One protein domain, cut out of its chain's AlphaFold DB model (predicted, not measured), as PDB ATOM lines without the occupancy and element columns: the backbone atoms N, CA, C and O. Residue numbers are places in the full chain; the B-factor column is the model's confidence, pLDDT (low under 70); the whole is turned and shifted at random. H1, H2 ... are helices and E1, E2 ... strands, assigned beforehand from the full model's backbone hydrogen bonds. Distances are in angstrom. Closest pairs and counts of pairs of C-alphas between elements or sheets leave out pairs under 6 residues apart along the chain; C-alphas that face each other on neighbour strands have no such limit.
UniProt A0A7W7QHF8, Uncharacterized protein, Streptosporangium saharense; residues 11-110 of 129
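Overview. This is residues 11 to 110 of the 129 residues of an uncharacterized protein of Streptosporangium saharense (UniProt A0A7W7QHF8). A strongly twisted sheet of four strands has the long helix H3 packed along one face, and the small hairpin E3 and E4 packs on H3 through E3. Helix H2 meets the sheet near the end of E5 and makes a corner with H1, while the short helix H4 lies between E5 and E6 along the chain. The printed part has 100 residues, with four named helices and six named strands in the order H1 H2 H3 E1 E2 E3 E4 E5 H4 E6. The large sheet runs E1 - E2 - E5 - E6, all antiparallel, and the class is mixed, helices and strands. The whole is compact, with a radius of gyration of the C-alphas of 13.9 A and spans of 37 by 29 by 22 A.

Arrangement. Start at H1, residues 11 to 16, which only just touches H2, residues 18 to 30, with 3 pairs of C-alphas within 8 A and only at the corner; the closest C-alphas are those of Trp 14 and Ala 20, 5.6 A. Next comes H3, residues 34 to 49, close to H2 but not clearly touching, at a steep tilt of 66 degrees, opposite ways; their closest C-alphas are those of Trp 28 and Pro 34, 6.9 A. Then look at the hairpin of E1, residues 53 to 59, and E2, residues 67 to 71, where N 54 and O 70 are 2.8 A apart, within hydrogen-bond range. The second hairpin is E3, residues 75 to 77, and E4, residues 80 to 82, with N 77 and O 80 at 2.9 A. The closest C-alphas of H3 and E3 are those of Asp 43 and Val 77, 5.8 A. E5, residues 87 to 93, pairs with E2 at N 69 and O 88, 2.8 A. After H4, residues 97 to 100, E6, residues 104 to 109, pairs with E5 at N 91 and O 106, 2.9 A. H2 and H3 with the sheet E1 E2 E5 E6 make two layers, helices on one face of a sheet. H3 has a height over the sheet of 9.6 A and runs along the strands, at 17 degrees to E5 on the local plane. In H1, H2 and H3 every O i to N i+4 pair is within hydrogen-bond range; H4 is too short for such a pair.

Along the chain. Find C-alpha 11 at (-25.384, -16.830, 13.191), where H1 begins. H2 is 18.5 A long; H3 runs 22.5 A from C-alpha 34 at (-7.436, -16.525, 5.284). E1 measures 14.8 A, E2 12.8 A, E5 19.3 A and E6 14.7 A, ending at C-alpha 109 at (-24.386, -17.401, -9.236).

Size, cuts and confidence. The two C-alphas farthest apart are those of Arg 50 and Glu 99, 39.3 A. The printed part has no cut and no long link. The mean pLDDT of the printed part is 92.7, and no printed residue is under 70.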
ATOM      1  N   LEU A  11     -26.613 -16.760  12.394       90.38
ATOM      2  CA  LEU A  11     -25.384 -16.830  13.191       90.38
ATOM      3  C   LEU A  11     -25.583 -17.418  14.597       90.38
ATOM      4  O   LEU A  11     -24.779 -18.234  15.044       90.38
ATOM      5  N   SER A  12     -26.661 -17.041  15.295       90.94
ATOM      6  CA  SER A  12     -26.963 -17.577  16.634       90.94
ATOM      7  C   SER A  12     -27.222 -19.086  16.599       90.94
ATOM      8  O   SER A  12     -26.731 -19.821  17.455       90.94
ATOM      9  N   ARG A  13     -27.936 -19.570  15.575       92.00
ATOM     10  CA  ARG A  13     -28.173 -21.003  15.368       92.00
ATOM     11  C   ARG A  13     -26.844 -21.735  15.212       92.00
ATOM     12  O   ARG A  13     -26.578 -22.662  15.968       92.00
ATOM     13  N   TRP A  14     -26.001 -21.281  14.288       92.50
ATOM     14  CA  TRP A  14     -24.728 -21.941  13.996       92.50
ATOM     15  C   TRP A  14     -23.741 -21.846  15.160       92.50
ATOM     16  O   TRP A  14     -22.975 -22.770  15.405       92.50
ATOM     17  N   THR A  15     -23.768 -20.756  15.933       90.50
ATOM     18  CA  THR A  15     -22.920 -20.611  17.130       90.50
ATOM     19  C   THR A  15     -23.246 -21.658  18.193       90.50
ATOM     20  O   THR A  15     -22.352 -22.092  18.920       90.50
ATOM     21  N   ASN A  16     -24.510 -22.066  18.286       92.75
ATOM     22  CA  ASN A  16     -24.973 -23.057  19.253       92.75
ATOM     23  C   ASN A  16     -24.885 -24.498  18.733       92.75
ATOM     24  O   ASN A  16     -25.126 -25.426  19.502       92.75
ATOM     25  N   ASP A  17     -24.525 -24.692  17.466       93.56
ATOM     26  CA  ASP A  17     -24.373 -26.003  16.849       93.56
ATOM     27  C   ASP A  17     -22.903 -26.468  16.939       93.56
ATOM     28  O   ASP A  17     -22.016 -25.848  16.340       93.56
ATOM     29  N   PRO A  18     -22.599 -27.541  17.700       93.50
ATOM     30  CA  PRO A  18     -21.234 -28.040  17.839       93.50
ATOM     31  C   PRO A  18     -20.607 -28.466  16.511       93.50
ATOM     32  O   PRO A  18     -19.427 -28.187  16.301       93.50
ATOM     33  N   ARG A  19     -21.389 -29.074  15.607       92.69
ATOM     34  CA  ARG A  19     -20.900 -29.498  14.289       92.69
ATOM     35  C   ARG A  19     -20.570 -28.284  13.441       92.69
ATOM     36  O   ARG A  19     -19.498 -28.221  12.862       92.69
ATOM     37  N   ALA A  20     -21.424 -27.264  13.457       92.38
ATOM     38  CA  ALA A  20     -21.156 -26.043  12.703       92.38
ATOM     39  C   ALA A  20     -19.877 -25.334  13.159       92.38
ATOM     40  O   ALA A  20     -19.130 -24.779  12.354       92.38
ATOM     41  N   ARG A  21     -19.601 -25.354  14.464       92.25
ATOM     42  CA  ARG A  21     -18.359 -24.801  15.013       92.25
ATOM     43  C   ARG A  21     -17.131 -25.582  14.563       92.25
ATOM     44  O   ARG A  21     -16.116 -24.950  14.279       92.25
ATOM     45  N   GLU A  22     -17.224 -26.908  14.533       91.88
ATOM     46  CA  GLU A  22     -16.169 -27.789  14.030       91.88
ATOM     47  C   GLU A  22     -15.913 -27.523  12.546       91.88
ATOM     48  O   GLU A  22     -14.786 -27.215  12.181       91.88
ATOM     49  N   SER A  23     -16.956 -27.462  11.721       91.38
ATOM     50  CA  SER A  23     -16.826 -27.204  10.284       91.38
ATOM     51  C   SER A  23     -16.229 -25.844   9.962       91.38
ATOM     52  O   SER A  23     -15.365 -25.729   9.099       91.38
ATOM     53  N   ILE A  24     -16.629 -24.797  10.689       92.44
ATOM     54  CA  ILE A  24     -15.990 -23.482  10.567       92.44
ATOM     55  C   ILE A  24     -14.517 -23.559  10.986       92.44
ATOM     56  O   ILE A  24     -13.676 -22.907  10.375       92.44
ATOM     57  N   SER A  25     -14.186 -24.328  12.027       91.56
ATOM     58  CA  SER A  25     -12.797 -24.523  12.450       91.56
ATOM     59  C   SER A  25     -11.976 -25.238  11.376       91.56
ATOM     60  O   SER A  25     -10.864 -24.803  11.083       91.56
ATOM     61  N   GLU A  26     -12.523 -26.292  10.772       91.94
ATOM     62  CA  GLU A  26     -11.872 -27.046   9.700       91.94
ATOM     63  C   GLU A  26     -11.713 -26.204   8.429       91.94
ATOM     64  O   GLU A  26     -10.622 -26.171   7.862       91.94
ATOM     65  N   LEU A  27     -12.725 -25.411   8.056       92.75
ATOM     66  CA  LEU A  27     -12.617 -24.428   6.974       92.75
ATOM     67  C   LEU A  27     -11.385 -23.537   7.167       92.75
ATOM     68  O   LEU A  27     -10.544 -23.450   6.277       92.75
ATOM     69  N   TRP A  28     -11.227 -22.915   8.339       92.81
ATOM     70  CA  TRP A  28     -10.090 -22.018   8.584       92.81
ATOM     71  C   TRP A  28      -8.755 -22.739   8.726       92.81
ATOM     72  O   TRP A  28      -7.723 -22.183   8.360       92.81
ATOM     73  N   ARG A  29      -8.754 -23.966   9.250       93.19
ATOM     74  CA  ARG A  29      -7.550 -24.795   9.348       93.19
ATOM     75  C   ARG A  29      -6.986 -25.134   7.968       93.19
ATOM     76  O   ARG A  29      -5.769 -25.208   7.811       93.19
ATOM     77  N   HIS A  30      -7.870 -25.354   7.002       93.44
ATOM     78  CA  HIS A  30      -7.526 -25.755   5.644       93.44
ATOM     79  C   HIS A  30      -7.453 -24.589   4.653       93.44
ATOM     80  O   HIS A  30      -7.019 -24.791   3.521       93.44
ATOM     81  N   ASP A  31      -7.827 -23.379   5.062       93.56
ATOM     82  CA  ASP A  31      -7.680 -22.166   4.267       93.56
ATOM     83  C   ASP A  31      -6.187 -21.774   4.143       93.56
ATOM     84  O   ASP A  31      -5.581 -21.324   5.121       93.56
ATOM     85  N   PRO A  32      -5.557 -21.883   2.952       94.50
ATOM     86  CA  PRO A  32      -4.143 -21.544   2.784       94.50
ATOM     87  C   PRO A  32      -3.864 -20.032   2.812       94.50
ATOM     88  O   PRO A  32      -2.704 -19.627   2.850       94.50
ATOM     89  N   ASN A  33      -4.898 -19.190   2.729       94.00
ATOM     90  CA  ASN A  33      -4.785 -17.734   2.745       94.00
ATOM     91  C   ASN A  33      -6.066 -17.079   3.309       94.00
ATOM     92  O   ASN A  33      -6.868 -16.528   2.543       94.00
ATOM     93  N   PRO A  34      -6.243 -17.081   4.645       92.62
ATOM     94  CA  PRO A  34      -7.436 -16.525   5.284       92.62
ATOM     95  C   PRO A  34      -7.653 -15.039   4.994       92.62
ATOM     96  O   PRO A  34      -8.788 -14.579   4.895       92.62
ATOM     97  N   ALA A  35      -6.567 -14.279   4.817       92.06
ATOM     98  CA  ALA A  35      -6.646 -12.863   4.481       92.06
ATOM     99  C   ALA A  35      -7.350 -12.651   3.134       92.06
ATOM    100  O   ALA A  35      -8.209 -11.784   3.021       92.06
ATOM    101  N   GLN A  36      -7.049 -13.480   2.131       91.38
ATOM    102  CA  GLN A  36      -7.725 -13.405   0.839       91.38
ATOM    103  C   GLN A  36      -9.211 -13.764   0.942       91.38
ATOM    104  O   GLN A  36     -10.031 -13.094   0.325       91.38
ATOM    105  N   THR A  37      -9.571 -14.771   1.739       92.44
ATOM    106  CA  THR A  37     -10.979 -15.131   1.992       92.44
ATOM    107  C   THR A  37     -11.760 -13.962   2.591       92.44
ATOM    108  O   THR A  37     -12.875 -13.661   2.169       92.44
ATOM    109  N   LEU A  38     -11.155 -13.255   3.549       91.00
ATOM    110  CA  LEU A  38     -11.778 -12.097   4.184       91.00
ATOM    111  C   LEU A  38     -11.859 -10.881   3.253       91.00
ATOM    112  O   LEU A  38     -12.878 -10.199   3.282       91.00
ATOM    113  N   LEU A  39     -10.863 -10.652   2.392       90.19
ATOM    114  CA  LEU A  39     -10.902  -9.572   1.395       90.19
ATOM    115  C   LEU A  39     -12.084  -9.724   0.423       90.19
ATOM    116  O   LEU A  39     -12.778  -8.752   0.145       90.19
ATOM    117  N   PHE A  40     -12.379 -10.945  -0.038       90.25
ATOM    118  CA  PHE A  40     -13.569 -11.197  -0.868       90.25
ATOM    119  C   PHE A  40     -14.871 -10.839  -0.142       90.25
ATOM    120  O   PHE A  40     -15.798 -10.298  -0.744       90.25
ATOM    121  N   GLN A  41     -14.956 -11.141   1.154       91.69
ATOM    122  CA  GLN A  41     -16.124 -10.790   1.954       91.69
ATOM    123  C   GLN A  41     -16.212  -9.280   2.213       91.69
ATOM    124  O   GLN A  41     -17.316  -8.737   2.279       91.69
ATOM    125  N   GLU A  42     -15.074  -8.603   2.359       91.38
ATOM    126  CA  GLU A  42     -14.992  -7.151   2.512       91.38
ATOM    127  C   GLU A  42     -15.533  -6.432   1.270       91.38
ATOM    128  O   GLU A  42     -16.426  -5.606   1.422       91.38
ATOM    129  N   ASP A  43     -15.149  -6.848   0.055       92.19
ATOM    130  CA  ASP A  43     -15.703  -6.316  -1.206       92.19
ATOM    131  C   ASP A  43     -17.246  -6.374  -1.241       92.19
ATOM    132  O   ASP A  43     -17.926  -5.453  -1.715       92.19
ATOM    133  N   ILE A  44     -17.822  -7.471  -0.733       93.94
ATOM    134  CA  ILE A  44     -19.277  -7.663  -0.660       93.94
ATOM    135  C   ILE A  44     -19.891  -6.745   0.399       93.94
ATOM    136  O   ILE A  44     -20.917  -6.117   0.136       93.94
ATOM    137  N   ASN A  45     -19.279  -6.654   1.582       93.31
ATOM    138  CA  ASN A  45     -19.744  -5.786   2.665       93.31
ATOM    139  C   ASN A  45     -19.754  -4.318   2.226       93.31
ATOM    140  O   ASN A  45     -20.761  -3.634   2.389       93.31
ATOM    141  N   ASP A  46     -18.694  -3.880   1.564       93.69
ATOM    142  CA  ASP A  46     -18.576  -2.574   0.931       93.69
ATOM    143  C   ASP A  46     -19.695  -2.322  -0.096       93.69
ATOM    144  O   ASP A  46     -20.302  -1.248  -0.142       93.69
ATOM    145  N   GLY A  47     -20.009  -3.327  -0.921       95.62
ATOM    146  CA  GLY A  47     -21.136  -3.281  -1.855       95.62
ATOM    147  C   GLY A  47     -22.493  -3.148  -1.155       95.62
ATOM    148  O   GLY A  47     -23.378  -2.448  -1.654       95.62
ATOM    149  N   ILE A  48     -22.661  -3.775   0.011       95.94
ATOM    150  CA  ILE A  48     -23.865  -3.646   0.843       95.94
ATOM    151  C   ILE A  48     -23.960  -2.233   1.424       95.94
ATOM    152  O   ILE A  48     -25.019  -1.613   1.335       95.94
ATOM    153  N   GLU A  49     -22.867  -1.694   1.966       96.25
ATOM    154  CA  GLU A  49     -22.831  -0.350   2.553       96.25
ATOM    155  C   GLU A  49     -23.151   0.747   1.527       96.25
ATOM    156  O   GLU A  49     -23.887   1.689   1.828       96.25
ATOM    157  N   ARG A  50     -22.683   0.595   0.282       97.00
ATOM    158  CA  ARG A  50     -23.022   1.501  -0.831       97.00
ATOM    159  C   ARG A  50     -24.439   1.308  -1.387       97.00
ATOM    160  O   ARG A  50     -24.906   2.127  -2.184       97.00
ATOM    161  N   GLY A  51     -25.125   0.234  -0.996       97.69
ATOM    162  CA  GLY A  51     -26.421  -0.162  -1.550       97.69
ATOM    163  C   GLY A  51     -26.339  -0.755  -2.958       97.69
ATOM    164  O   GLY A  51     -27.364  -0.893  -3.630       97.69
ATOM    165  N   ASP A  52     -25.145  -1.126  -3.420       98.19
ATOM    166  CA  ASP A  52     -24.951  -1.827  -4.688       98.19
ATOM    167  C   ASP A  52     -25.398  -3.294  -4.598       98.19
ATOM    168  O   ASP A  52     -25.729  -3.902  -5.616       98.19
ATOM    169  N   VAL A  53     -25.466  -3.839  -3.378       97.44
ATOM    170  CA  VAL A  53     -25.902  -5.203  -3.060       97.44
ATOM    171  C   VAL A  53     -26.962  -5.183  -1.964       97.44
ATOM    172  O   VAL A  53     -26.849  -4.460  -0.980       97.44
ATOM    173  N   SER A  54     -27.981  -6.024  -2.114       97.06
ATOM    174  CA  SER A  54     -28.962  -6.331  -1.074       97.06
ATOM    175  C   SER A  54     -28.725  -7.734  -0.524       97.06
ATOM    176  O   SER A  54     -28.504  -8.668  -1.291       97.06
ATOM    177  N   VAL A  55     -28.843  -7.909   0.791       95.62
ATOM    178  CA  VAL A  55     -28.871  -9.239   1.419       95.62
ATOM    179  C   VAL A  55     -30.290  -9.802   1.342       95.62
ATOM    180  O   VAL A  55     -31.248  -9.119   1.709       95.62
ATOM    181  N   LEU A  56     -30.440 -11.036   0.866       94.44
ATOM    182  CA  LEU A  56     -31.720 -11.741   0.818       94.44
ATOM    183  C   LEU A  56     -31.978 -12.514   2.121       94.44
ATOM    184  O   LEU A  56     -31.102 -12.686   2.962       94.44
ATOM    185  N   ASN A  57     -33.218 -12.960   2.328       90.38
ATOM    186  CA  ASN A  57     -33.662 -13.567   3.593       90.38
ATOM    187  C   ASN A  57     -33.378 -15.075   3.697       90.38
ATOM    188  O   ASN A  57     -34.137 -15.800   4.338       90.38
ATOM    189  N   TYR A  58     -32.329 -15.552   3.041       91.31
ATOM    190  CA  TYR A  58     -31.938 -16.955   3.021       91.31
ATOM    191  C   TYR A  58     -30.427 -17.067   2.780       91.31
ATOM    192  O   TYR A  58     -29.773 -16.100   2.383       91.31
ATOM    193  N   HIS A  59     -29.875 -18.242   3.067       92.81
ATOM    194  CA  HIS A  59     -28.444 -18.514   3.012       92.81
ATOM    195  C   HIS A  59     -28.164 -19.760   2.174       92.81
ATOM    196  O   HIS A  59     -29.056 -20.569   1.913       92.81
ATOM    197  N   TYR A  60     -26.912 -19.908   1.765       93.38
ATOM    198  CA  TYR A  60     -26.421 -21.086   1.077       93.38
ATOM    199  C   TYR A  60     -26.484 -22.319   1.987       93.38
ATOM    200  O   TYR A  60     -26.379 -22.202   3.210       93.38
ATOM    201  N   TYR A  61     -26.710 -23.497   1.405       91.06
ATOM    202  CA  TYR A  61     -26.960 -24.727   2.169       91.06
ATOM    203  C   TYR A  61     -25.697 -25.274   2.857       91.06
ATOM    204  O   TYR A  61     -25.806 -25.907   3.906       91.06
ATOM    205  N   CYS A  62     -24.526 -24.984   2.288       90.25
ATOM    206  CA  CYS A  62     -23.212 -25.450   2.722       90.25
ATOM    207  C   CYS A  62     -22.509 -24.446   3.649       90.25
ATOM    208  O   CYS A  62     -22.683 -23.231   3.502       90.25
ATOM    209  N   CYS A  63     -21.701 -24.952   4.591       89.12
ATOM    210  CA  CYS A  63     -20.781 -24.171   5.423       89.12
ATOM    211  C   CYS A  63     -19.944 -23.209   4.549       89.12
ATOM    212  O   CYS A  63     -19.430 -23.627   3.514       89.12
ATOM    213  N   PRO A  64     -19.809 -21.917   4.913       92.12
ATOM    214  CA  PRO A  64     -20.149 -21.301   6.197       92.12
ATOM    215  C   PRO A  64     -21.584 -20.755   6.286       92.12
ATOM    216  O   PRO A  64     -21.848 -19.897   7.131       92.12
ATOM    217  N   TRP A  65     -22.502 -21.226   5.435       93.69
ATOM    218  CA  TRP A  65     -23.881 -20.743   5.300       93.69
ATOM    219  C   TRP A  65     -23.922 -19.254   4.968       93.69
ATOM    220  O   TRP A  65     -24.523 -18.441   5.680       93.69
ATOM    221  N   ALA A  66     -23.226 -18.894   3.890       94.19
ATOM    222  CA  ALA A  66     -23.138 -17.516   3.434       94.19
ATOM    223  C   ALA A  66     -24.504 -16.968   2.999       94.19
ATOM    224  O   ALA A  66     -25.316 -17.718   2.448       94.19
ATOM    225  N   PRO A  67     -24.798 -15.674   3.229       95.06
ATOM    226  CA  PRO A  67     -26.021 -15.072   2.722       95.06
ATOM    227  C   PRO A  67     -26.131 -15.211   1.206       95.06
ATOM    228  O   PRO A  67     -25.128 -15.204   0.487       95.06
ATOM    229  N   ILE A  68     -27.364 -15.266   0.711       95.81
ATOM    230  CA  ILE A  68     -27.612 -14.988  -0.699       95.81
ATOM    231  C   ILE A  68     -27.791 -13.484  -0.870       95.81
ATOM    232  O   ILE A  68     -28.481 -12.815  -0.097       95.81
ATOM    233  N   TYR A  69     -27.162 -12.949  -1.900       96.62
ATOM    234  CA  TYR A  69     -27.135 -11.539  -2.224       96.62
ATOM    235  C   TYR A  69     -27.832 -11.284  -3.552       96.62
ATOM    236  O   TYR A  69     -27.834 -12.135  -4.440       96.62
ATOM    237  N   ARG A  70     -28.372 -10.077  -3.720       97.56
ATOM    238  CA  ARG A  70     -28.879  -9.573  -4.994       97.56
ATOM    239  C   ARG A  70     -28.161  -8.297  -5.384       97.56
ATOM    240  O   ARG A  70     -28.064  -7.365  -4.590       97.56
ATOM    241  N   VAL A  71     -27.707  -8.238  -6.625       98.00
ATOM    242  CA  VAL A  71     -27.017  -7.078  -7.184       98.00
ATOM    243  C   VAL A  71     -28.043  -6.008  -7.561       98.00
ATOM    244  O   VAL A  71     -28.932  -6.248  -8.378       98.00
ATOM    245  N   ASN A  72     -27.916  -4.813  -6.995       98.12
ATOM    246  CA  ASN A  72     -28.734  -3.644  -7.326       98.12
ATOM    247  C   ASN A  72     -28.061  -2.781  -8.406       98.12
ATOM    248  O   ASN A  72     -28.736  -2.220  -9.270       98.12
ATOM    249  N   ARG A  73     -26.728  -2.674  -8.362       97.81
ATOM    250  CA  ARG A  73     -25.892  -1.921  -9.311       97.81
ATOM    251  C   ARG A  73     -24.671  -2.750  -9.702       97.81
ATOM    252  O   ARG A  73     -24.284  -3.607  -8.920       97.81
ATOM    253  N   PRO A  74     -24.059  -2.532 -10.881       97.00
ATOM    254  CA  PRO A  74     -22.893  -3.311 -11.273       97.00
ATOM    255  C   PRO A  74     -21.771  -3.193 -10.238       97.00
ATOM    256  O   PRO A  74     -21.388  -2.078  -9.889       97.00
ATOM    257  N   ILE A  75     -21.220  -4.326  -9.809       95.19
ATOM    258  CA  ILE A  75     -20.097  -4.382  -8.864       95.19
ATOM    259  C   ILE A  75     -19.005  -5.314  -9.364       95.19
ATOM    260  O   ILE A  75     -19.253  -6.193 -10.190       95.19
ATOM    261  N   LEU A  76     -17.798  -5.117  -8.848       92.56
ATOM    262  CA  LEU A  76     -16.688  -6.046  -8.974       92.56
ATOM    263  C   LEU A  76     -16.495  -6.722  -7.613       92.56
ATOM    264  O   LEU A  76     -16.413  -6.021  -6.609       92.56
ATOM    265  N   VAL A  77     -16.452  -8.052  -7.593       88.50
ATOM    266  CA  VAL A  77     -16.092  -8.846  -6.410       88.50
ATOM    267  C   VAL A  77     -14.954  -9.766  -6.826       88.50
ATOM    268  O   VAL A  77     -15.142 -10.628  -7.693       88.50
ATOM    269  N   GLY A  78     -13.754  -9.538  -6.287       84.81
ATOM    270  CA  GLY A  78     -12.534 -10.129  -6.839       84.81
ATOM    271  C   GLY A  78     -12.344  -9.788  -8.324       84.81
ATOM    272  O   GLY A  78     -12.248  -8.625  -8.703       84.81
ATOM    273  N   ASP A  79     -12.302 -10.802  -9.189       86.25
ATOM    274  CA  ASP A  79     -12.176 -10.657 -10.648       86.25
ATOM    275  C   ASP A  79     -13.527 -10.720 -11.392       86.25
ATOM    276  O   ASP A  79     -13.581 -10.639 -12.623       86.25
ATOM    277  N   ARG A  80     -14.643 -10.856 -10.663       89.75
ATOM    278  CA  ARG A  80     -15.977 -11.056 -11.240       89.75
ATOM    279  C   ARG A  80     -16.790  -9.777 -11.232       89.75
ATOM    280  O   ARG A  80     -17.163  -9.255 -10.184       89.75
ATOM    281  N   ARG A  81     -17.143  -9.306 -12.430       93.81
ATOM    282  CA  ARG A  81     -18.127  -8.237 -12.599       93.81
ATOM    283  C   ARG A  81     -19.540  -8.811 -12.581       93.81
ATOM    284  O   ARG A  81     -19.909  -9.557 -13.489       93.81
ATOM    285  N   LEU A  82     -20.331  -8.407 -11.597       95.75
ATOM    286  CA  LEU A  82     -21.729  -8.791 -11.448       95.75
ATOM    287  C   LEU A  82     -22.650  -7.673 -11.951       95.75
ATOM    288  O   LEU A  82     -22.322  -6.487 -11.877       95.75
ATOM    289  N   GLN A  83     -23.793  -8.060 -12.506       97.25
ATOM    290  CA  GLN A  83     -24.767  -7.191 -13.160       97.25
ATOM    291  C   GLN A  83     -26.044  -7.055 -12.321       97.25
ATOM    292  O   GLN A  83     -26.413  -7.995 -11.614       97.25
ATOM    293  N   PRO A  84     -26.763  -5.922 -12.429       98.06
ATOM    294  CA  PRO A  84     -28.023  -5.711 -11.726       98.06
ATOM    295  C   PRO A  84     -29.026  -6.842 -11.946       98.06
ATOM    296  O   PRO A  84     -29.196  -7.344 -13.055       98.06
ATOM    297  N   GLY A  85     -29.719  -7.215 -10.874       96.31
ATOM    298  CA  GLY A  85     -30.720  -8.272 -10.860       96.31
ATOM    299  C   GLY A  85     -30.163  -9.676 -10.628       96.31
ATOM    300  O   GLY A  85     -30.959 -10.545 -10.281       96.31
ATOM    301  N   GLN A  86     -28.849  -9.896 -10.760       96.88
ATOM    302  CA  GLN A  86     -28.237 -11.196 -10.481       96.88
ATOM    303  C   GLN A  86     -28.284 -11.529  -8.989       96.88
ATOM    304  O   GLN A  86     -28.089 -10.657  -8.139       96.88
ATOM    305  N   GLU A  87     -28.513 -12.805  -8.691       97.00
ATOM    306  CA  GLU A  87     -28.318 -13.371  -7.359       97.00
ATOM    307  C   GLU A  87     -26.964 -14.065  -7.295       97.00
ATOM    308  O   GLU A  87     -26.553 -14.720  -8.259       97.00
ATOM    309  N   PHE A  88     -26.283 -13.948  -6.161       96.62
ATOM    310  CA  PHE A  88     -25.018 -14.636  -5.933       96.62
ATOM    311  C   PHE A  88     -24.794 -14.951  -4.453       96.62
ATOM    312  O   PHE A  88     -25.447 -14.387  -3.578       96.62
ATOM    313  N   THR A  89     -23.839 -15.828  -4.169       96.00
ATOM    314  CA  THR A  89     -23.269 -16.030  -2.833       96.00
ATOM    315  C   THR A  89     -21.761 -16.233  -2.928       96.00
ATOM    316  O   THR A  89     -21.216 -16.395  -4.025       96.00
ATOM    317  N   TYR A  90     -21.088 -16.188  -1.783       94.19
ATOM    318  CA  TYR A  90     -19.661 -16.442  -1.679       94.19
ATOM    319  C   TYR A  90     -19.424 -17.826  -1.077       94.19
ATOM    320  O   TYR A  90     -19.776 -18.081   0.073       94.19
ATOM    321  N   GLU A  91     -18.823 -18.717  -1.863       92.62
ATOM    322  CA  GLU A  91     -18.426 -20.047  -1.415       92.62
ATOM    323  C   GLU A  91     -16.954 -20.026  -1.003       92.62
ATOM    324  O   GLU A  91     -16.057 -19.801  -1.828       92.62
ATOM    325  N   ALA A  92     -16.733 -20.275   0.285       92.44
ATOM    326  CA  ALA A  92     -15.450 -20.638   0.859       92.44
ATOM    327  C   ALA A  92     -15.586 -22.069   1.393       92.44
ATOM    328  O   ALA A  92     -16.399 -22.289   2.286       92.44
ATOM    329  N   SER A  93     -14.843 -23.028   0.838       90.62
ATOM    330  CA  SER A  93     -14.984 -24.444   1.206       90.62
ATOM    331  C   SER A  93     -13.633 -25.150   1.304       90.62
ATOM    332  O   SER A  93     -12.734 -24.934   0.484       90.62
ATOM    333  N   ALA A  94     -13.519 -26.002   2.325       89.94
ATOM    334  CA  ALA A  94     -12.401 -26.916   2.544       89.94
ATOM    335  C   ALA A  94     -12.738 -28.379   2.204       89.94
ATOM    336  O   ALA A  94     -11.874 -29.239   2.343       89.94
ATOM    337  N   GLU A  95     -13.965 -28.657   1.768       86.00
ATOM    338  CA  GLU A  95     -14.513 -30.001   1.544       86.00
ATOM    339  C   GLU A  95     -13.598 -30.881   0.675       86.00
ATOM    340  O   GLU A  95     -13.145 -31.943   1.101       86.00
ATOM    341  N   GLU A  96     -13.198 -30.373  -0.491       84.88
ATOM    342  CA  GLU A  96     -12.350 -31.101  -1.441       84.88
ATOM    343  C   GLU A  96     -10.848 -31.067  -1.093       84.88
ATOM    344  O   GLU A  96     -10.028 -31.629  -1.825       84.88
ATOM    345  N   VAL A  97     -10.426 -30.397  -0.011       88.12
ATOM    346  CA  VAL A  97      -8.992 -30.168   0.260       88.12
ATOM    347  C   VAL A  97      -8.238 -31.477   0.480       88.12
ATOM    348  O   VAL A  97      -7.085 -31.580   0.063       88.12
ATOM    349  N   LEU A  98      -8.856 -32.488   1.097       83.62
ATOM    350  CA  LEU A  98      -8.195 -33.782   1.316       83.62
ATOM    351  C   LEU A  98      -8.070 -34.617   0.037       83.62
ATOM    352  O   LEU A  98      -7.150 -35.426  -0.065       83.62
ATOM    353  N   GLU A  99      -8.950 -34.401  -0.936       82.75
ATOM    354  CA  GLU A  99      -8.981 -35.164  -2.184       82.75
ATOM    355  C   GLU A  99      -8.150 -34.501  -3.284       82.75
ATOM    356  O   GLU A  99      -7.357 -35.153  -3.966       82.75
ATOM    357  N   THR A 100      -8.307 -33.186  -3.453       84.50
ATOM    358  CA  THR A 100      -7.730 -32.424  -4.569       84.50
ATOM    359  C   THR A 100      -6.614 -31.473  -4.139       84.50
ATOM    360  O   THR A 100      -5.896 -30.931  -4.988       84.50
ATOM    361  N   GLY A 101      -6.458 -31.237  -2.833       84.81
ATOM    362  CA  GLY A 101      -5.518 -30.257  -2.288       84.81
ATOM    363  C   GLY A 101      -5.952 -28.801  -2.477       84.81
ATOM    364  O   GLY A 101      -5.137 -27.900  -2.268       84.81
ATOM    365  N   ARG A 102      -7.192 -28.535  -2.915       88.69
ATOM    366  CA  ARG A 102      -7.645 -27.185  -3.282       88.69
ATOM    367  C   ARG A 102      -8.709 -26.660  -2.332       88.69
ATOM    368  O   ARG A 102      -9.768 -27.247  -2.182       88.69
ATOM    369  N   PHE A 103      -8.432 -25.494  -1.757       92.31
ATOM    370  CA  PHE A 103      -9.424 -24.705  -1.036       92.31
ATOM    371  C   PHE A 103     -10.206 -23.832  -2.020       92.31
ATOM    372  O   PHE A 103      -9.609 -23.112  -2.832       92.31
ATOM    373  N   VAL A 104     -11.532 -23.863  -1.933       92.12
ATOM    374  CA  VAL A 104     -12.417 -23.133  -2.842       92.12
ATOM    375  C   VAL A 104     -12.660 -21.720  -2.320       92.12
ATOM    376  O   VAL A 104     -12.989 -21.526  -1.156       92.12
ATOM    377  N   ARG A 105     -12.517 -20.727  -3.206       92.12
ATOM    378  CA  ARG A 105     -12.990 -19.344  -3.026       92.12
ATOM    379  C   ARG A 105     -13.613 -18.894  -4.333       92.12
ATOM    380  O   ARG A 105     -12.883 -18.613  -5.284       92.12
ATOM    381  N   LYS A 106     -14.936 -18.857  -4.423       92.19
ATOM    382  CA  LYS A 106     -15.600 -18.456  -5.670       92.19
ATOM    383  C   LYS A 106     -16.945 -17.798  -5.414       92.19
ATOM    384  O   LYS A 106     -17.595 -18.030  -4.399       92.19
ATOM    385  N   ILE A 107     -17.367 -17.000  -6.385       93.75
ATOM    386  CA  ILE A 107     -18.739 -16.514  -6.465       93.75
ATOM    387  C   ILE A 107     -19.588 -17.590  -7.129       93.75
ATOM    388  O   ILE A 107     -19.283 -18.033  -8.239       93.75
ATOM    389  N   VAL A 108     -20.656 -17.985  -6.449       93.94
ATOM    390  CA  VAL A 108     -21.683 -18.873  -6.993       93.94
ATOM    391  C   VAL A 108     -22.845 -18.004  -7.434       93.94
ATOM    392  O   VAL A 108     -23.351 -17.205  -6.649       93.94
ATOM    393  N   ASN A 109     -23.262 -18.148  -8.687       92.94
ATOM    394  CA  ASN A 109     -24.386 -17.401  -9.236       92.94
ATOM    395  C   ASN A 109     -25.670 -18.222  -9.137       92.94
ATOM    396  O   ASN A 109     -25.648 -19.438  -9.315       92.94
ATOM    397  N   GLY A 110     -26.779 -17.530  -8.890       88.81
ATOM    398  CA  GLY A 110     -28.112 -18.114  -8.899       88.81
ATOM    399  C   GLY A 110     -28.668 -18.366 -10.313       88.81
ATOM    400  O   GLY A 110     -27.941 -18.269 -11.308       88.81
TER     401      GLY A 110